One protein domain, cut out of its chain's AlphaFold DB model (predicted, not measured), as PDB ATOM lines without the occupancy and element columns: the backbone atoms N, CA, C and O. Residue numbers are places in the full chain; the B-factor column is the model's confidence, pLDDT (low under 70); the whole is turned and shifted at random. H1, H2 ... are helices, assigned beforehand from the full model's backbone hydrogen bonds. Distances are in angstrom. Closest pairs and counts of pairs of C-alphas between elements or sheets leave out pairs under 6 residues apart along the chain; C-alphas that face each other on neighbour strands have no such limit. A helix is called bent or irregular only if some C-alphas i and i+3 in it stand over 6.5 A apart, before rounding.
ATOM      1  N   THR A   9     164.648 114.437 150.611       98.19
ATOM      2  CA  THR A   9     164.493 114.917 149.229       98.19
ATOM      3  C   THR A   9     164.601 116.440 149.171       98.19
ATOM      4  O   THR A   9     165.337 116.970 148.334       98.19
ATOM      5  N   ASP A  10     163.950 117.150 150.096       98.44
ATOM      6  CA  ASP A  10     163.999 118.616 150.156       98.44
ATOM      7  C   ASP A  10     165.390 119.111 150.554       98.44
ATOM      8  O   ASP A  10     165.947 119.986 149.892       98.44
ATOM      9  N   ILE A  11     165.994 118.506 151.581       98.44
ATOM     10  CA  ILE A  11     167.348 118.861 152.035       98.44
ATOM     11  C   ILE A  11     168.350 118.736 150.880       98.44
ATOM     12  O   ILE A  11     169.099 119.672 150.597       98.44
ATOM     13  N   ILE A  12     168.348 117.602 150.170       98.19
ATOM     14  CA  ILE A  12     169.258 117.389 149.039       98.19
ATOM     15  C   ILE A  12     168.939 118.351 147.887       98.19
ATOM     16  O   ILE A  12     169.861 118.854 147.244       98.19
ATOM     17  N   THR A  13     167.664 118.652 147.638       97.62
ATOM     18  CA  THR A  13     167.263 119.641 146.626       97.62
ATOM     19  C   THR A  13     167.846 121.019 146.933       97.62
ATOM     20  O   THR A  13     168.464 121.620 146.054       97.62
ATOM     21  N   ILE A  14     167.741 121.483 148.181       98.50
ATOM     22  CA  ILE A  14     168.294 122.771 148.623       98.50
ATOM     23  C   ILE A  14     169.821 122.787 148.475       98.50
ATOM     24  O   ILE A  14     170.374 123.729 147.908       98.50
ATOM     25  N   LEU A  15     170.511 121.723 148.905       98.38
ATOM     26  CA  LEU A  15     171.968 121.606 148.747       98.38
ATOM     27  C   LEU A  15     172.389 121.720 147.275       98.38
ATOM     28  O   LEU A  15     173.337 122.434 146.944       98.38
ATOM     29  N   ARG A  16     171.663 121.054 146.371       96.12
ATOM     30  CA  ARG A  16     171.934 121.102 144.927       96.12
ATOM     31  C   ARG A  16     171.668 122.481 144.335       96.12
ATOM     32  O   ARG A  16     172.472 122.946 143.533       96.12
ATOM     33  N   GLN A  17     170.576 123.133 144.731       97.81
ATOM     34  CA  GLN A  17     170.246 124.495 144.300       97.81
ATOM     35  C   GLN A  17     171.309 125.507 144.746       97.81
ATOM     36  O   GLN A  17     171.650 126.409 143.987       97.81
ATOM     37  N   ALA A  18     171.892 125.308 145.929       98.44
ATOM     38  CA  ALA A  18     173.009 126.105 146.432       98.44
ATOM     39  C   ALA A  18     174.370 125.750 145.792       98.44
ATOM     40  O   ALA A  18     175.385 126.357 146.123       98.44
ATOM     41  N   GLY A  19     174.420 124.768 144.884       97.81
ATOM     42  CA  GLY A  19     175.648 124.368 144.198       97.81
ATOM     43  C   GLY A  19     176.618 123.550 145.053       97.81
ATOM     44  O   GLY A  19     177.805 123.504 144.733       97.81
ATOM     45  N   TYR A  20     176.142 122.894 146.118       97.81
ATOM     46  CA  TYR A  20     176.960 121.994 146.932       97.81
ATOM     47  C   TYR A  20     177.473 120.804 146.102       97.81
ATOM     48  O   TYR A  20     176.709 120.154 145.385       97.81
ATOM     49  N   GLY A  28     175.001 107.253 161.803       83.75
ATOM     50  CA  GLY A  28     173.924 106.608 162.540       83.75
ATOM     51  C   GLY A  28     174.349 105.218 162.968       83.75
ATOM     52  O   GLY A  28     174.925 104.494 162.170       83.75
ATOM     53  N   LEU A  29     174.084 104.866 164.217       80.94
ATOM     54  CA  LEU A  29     174.260 103.536 164.796       80.94
ATOM     55  C   LEU A  29     173.127 103.354 165.811       80.94
ATOM     56  O   LEU A  29     172.623 104.356 166.329       80.94
ATOM     57  N   HIS A  30     172.747 102.115 166.114       84.00
ATOM     58  CA  HIS A  30     171.717 101.804 167.113       84.00
ATOM     59  C   HIS A  30     170.320 102.341 166.758       84.00
ATOM     60  O   HIS A  30     169.588 102.848 167.611       84.00
ATOM     61  N   ASP A  31     169.939 102.224 165.485       87.81
ATOM     62  CA  ASP A  31     168.576 102.518 165.041       87.81
ATOM     63  C   ASP A  31     167.572 101.552 165.712       87.81
ATOM     64  O   ASP A  31     167.865 100.364 165.849       87.81
ATOM     65  N   PRO A  32     166.373 101.999 166.135       87.81
ATOM     66  CA  PRO A  32     165.410 101.127 166.815       87.81
ATOM     67  C   PRO A  32     164.974  99.906 165.984       87.81
ATOM     68  O   PRO A  32     164.548  98.905 166.569       87.81
ATOM     69  N   VAL A  33     165.081  99.975 164.652       90.44
ATOM     70  CA  VAL A  33     164.757  98.894 163.713       90.44
ATOM     71  C   VAL A  33     166.010  98.107 163.324       90.44
ATOM     72  O   VAL A  33     166.030  96.884 163.455       90.44
ATOM     73  N   TYR A  34     167.054  98.790 162.851       92.44
ATOM     74  CA  TYR A  34     168.310  98.160 162.432       92.44
ATOM     75  C   TYR A  34     169.397  98.338 163.496       92.44
ATOM     76  O   TYR A  34     170.210  99.257 163.420       92.44
ATOM     77  N   ARG A  35     169.408  97.424 164.467       92.44
ATOM     78  CA  ARG A  35     170.358  97.372 165.589       92.44
ATOM     79  C   ARG A  35     170.982  95.996 165.755       92.44
ATOM     80  O   ARG A  35     170.526  95.027 165.145       92.44
ATOM     81  N   ASP A  36     171.987  95.924 166.622       92.88
ATOM     82  CA  ASP A  36     172.697  94.695 166.977       92.88
ATOM     83  C   ASP A  36     173.290  94.037 165.714       92.88
ATOM     84  O   ASP A  36     174.099  94.645 165.012       92.88
ATOM     85  N   ASP A  37     172.856  92.835 165.346       95.94
ATOM     86  CA  ASP A  37     173.366  92.142 164.155       95.94
ATOM     87  C   ASP A  37     172.968  92.820 162.824       95.94
ATOM     88  O   ASP A  37     173.491  92.473 161.762       95.94
ATOM     89  N   LEU A  38     172.052  93.798 162.853       94.69
ATOM     90  CA  LEU A  38     171.519  94.482 161.669       94.69
ATOM     91  C   LEU A  38     172.131  95.867 161.407       94.69
ATOM     92  O   LEU A  38     171.696  96.548 160.478       94.69
ATOM     93  N   GLU A  39     173.143  96.298 162.160       94.75
ATOM     94  CA  GLU A  39     173.720  97.651 162.027       94.75
ATOM     95  C   GLU A  39     174.187  97.947 160.589       94.75
ATOM     96  O   GLU A  39     173.864  98.991 160.015       94.75
ATOM     97  N   MET A  40     174.869  96.995 159.937       95.31
ATOM     98  CA  MET A  40     175.273  97.165 158.536       95.31
ATOM     99  C   MET A  40     174.098  97.137 157.556       95.31
ATOM    100  O   MET A  40     174.134  97.834 156.539       95.31
ATOM    101  N   THR A  41     173.032  96.391 157.852       95.38
ATOM    102  CA  THR A  41     171.782  96.480 157.085       95.38
ATOM    103  C   THR A  41     171.220  97.899 157.163       95.38
ATOM    104  O   THR A  41     170.838  98.451 156.130       95.38
ATOM    105  N   GLY A  42     171.265  98.524 158.343       95.50
ATOM    106  CA  GLY A  42     170.890  99.921 158.548       95.50
ATOM    107  C   GLY A  42     171.725 100.897 157.719       95.50
ATOM    108  O   GLY A  42     171.158 101.755 157.036       95.50
ATOM    109  N   GLN A  43     173.052 100.722 157.686       95.69
ATOM    110  CA  GLN A  43     173.941 101.546 156.851       95.69
ATOM    111  C   GLN A  43     173.585 101.455 155.362       95.69
ATOM    112  O   GLN A  43     173.427 102.473 154.683       95.69
ATOM    113  N   VAL A  44     173.427 100.235 154.837       96.25
ATOM    114  CA  VAL A  44     173.118 100.010 153.414       96.25
ATOM    115  C   VAL A  44     171.713 100.509 153.069       96.25
ATOM    116  O   VAL A  44     171.512 101.096 152.001       96.25
ATOM    117  N   HIS A  45     170.748 100.334 153.974       95.81
ATOM    118  CA  HIS A  45     169.405 100.885 153.825       95.81
ATOM    119  C   HIS A  45     169.442 102.415 153.717       95.81
ATOM    120  O   HIS A  45     168.927 102.973 152.746       95.81
ATOM    121  N   ALA A  46     170.119 103.092 154.650       96.50
ATOM    122  CA  ALA A  46     170.267 104.545 154.631       96.50
ATOM    123  C   ALA A  46     170.966 105.041 153.351       96.50
ATOM    124  O   ALA A  46     170.525 106.027 152.757       96.50
ATOM    125  N   LEU A  47     172.002 104.337 152.876       96.81
ATOM    126  CA  LEU A  47     172.691 104.647 151.619       96.81
ATOM    127  C   LEU A  47     171.744 104.609 150.415       96.81
ATOM    128  O   LEU A  47     171.742 105.530 149.594       96.81
ATOM    129  N   ASN A  48     170.951 103.547 150.293       97.31
ATOM    130  CA  ASN A  48     170.027 103.390 149.173       97.31
ATOM    131  C   ASN A  48     168.881 104.405 149.246       97.31
ATOM    132  O   ASN A  48     168.542 105.011 148.228       97.31
ATOM    133  N   TYR A  49     168.360 104.661 150.447       97.00
ATOM    134  CA  TYR A  49     167.359 105.695 150.689       97.00
ATOM    135  C   TYR A  49     167.854 107.087 150.252       97.00
ATOM    136  O   TYR A  49     167.200 107.752 149.449       97.00
ATOM    137  N   LEU A  50     169.052 107.508 150.679       97.56
ATOM    138  CA  LEU A  50     169.606 108.817 150.303       97.56
ATOM    139  C   LEU A  50     169.908 108.931 148.801       97.56
ATOM    140  O   LEU A  50     169.690 109.989 148.204       97.56
ATOM    141  N   LYS A  51     170.371 107.851 148.154       96.62
ATOM    142  CA  LYS A  51     170.540 107.815 146.689       96.62
ATOM    143  C   LYS A  51     169.213 108.039 145.967       96.62
ATOM    144  O   LYS A  51     169.195 108.763 144.970       96.62
ATOM    145  N   GLN A  52     168.124 107.468 146.478       97.50
ATOM    146  CA  GLN A  52     166.791 107.681 145.926       97.50
ATOM    147  C   GLN A  52     166.337 109.135 146.113       97.50
ATOM    148  O   GLN A  52     165.962 109.774 145.132       97.50
ATOM    149  N   CYS A  53     166.468 109.699 147.319       97.69
ATOM    150  CA  CYS A  53     166.153 111.109 147.593       97.69
ATOM    151  C   CYS A  53     166.951 112.092 146.718       97.69
ATOM    152  O   CYS A  53     166.462 113.169 146.392       97.69
ATOM    153  N   ARG A  54     168.165 111.725 146.282       95.56
ATOM    154  CA  ARG A  54     169.003 112.535 145.375       95.56
ATOM    155  C   ARG A  54     168.501 112.582 143.922       95.56
ATOM    156  O   ARG A  54     169.084 113.311 143.113       95.56
ATOM    157  N   GLY A  55     167.458 111.826 143.584       94.31
ATOM    158  CA  GLY A  55     166.909 111.701 142.230       94.31
ATOM    159  C   GLY A  55     167.134 110.332 141.586       94.31
ATOM    160  O   GLY A  55     166.855 110.172 140.403       94.31
TER     161      GLY A  55
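This is residues 9 to 20 and 28 to 55 of the 64 residues of an uncharacterized protein of Paenibacillus sp. OV191 (UniProt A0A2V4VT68). A long helix, H2, and a short one, H1, are set nearly end to end in a rod with an open corner in it: the first residue of H1, Thr 9, comes close to Cys 53, the last of H2, and H1 leads on away from there. The unnamed stretch from Gly 28 to Arg 35 loops at the other end of the rod, where H2 begins. The printed part has 40 residues with two named helices, H1 then H2, and no named strand; the class is all helix. The whole is loose, with a radius of gyration of the C-alphas of 12.9 A, and the C-alphas span 38 by 15 by 13 A.

H1 is residues 9 to 17, with C-alpha 9 at (164.493, 114.917, 149.229), and measures 12.2 A from first to last C-alpha. H2 is residues 36 to 53, 26.2 A long from C-alpha 36 at (172.697, 94.695, 166.977) to C-alpha 53 at (166.153, 111.109, 147.593). H2 is irregular: C-alphas 37 and 40 are 7.8 A apart.

H1 and H2 are close but not clearly touching, with 2 pairs of C-alphas within 8 A. Their closest C-alphas, those of Thr 9 and Cys 53, are 4.5 A apart. The helices run the same way at a steep tilt of 53 degrees, and their centres are 19.8 A apart. In H1 every O i to N i+4 pair is within hydrogen-bond range; in H2 12 of 14 are.

The two C-alphas farthest apart are those of Ala 18 and Asp 37, at 38.3 A. The link from H1 to H2 runs across the cut: residues 21 to 27 are not printed, and C-alphas 20 and 28 are 22.1 A apart. The mean pLDDT of the printed part is 94.9, and no printed residue is under 70.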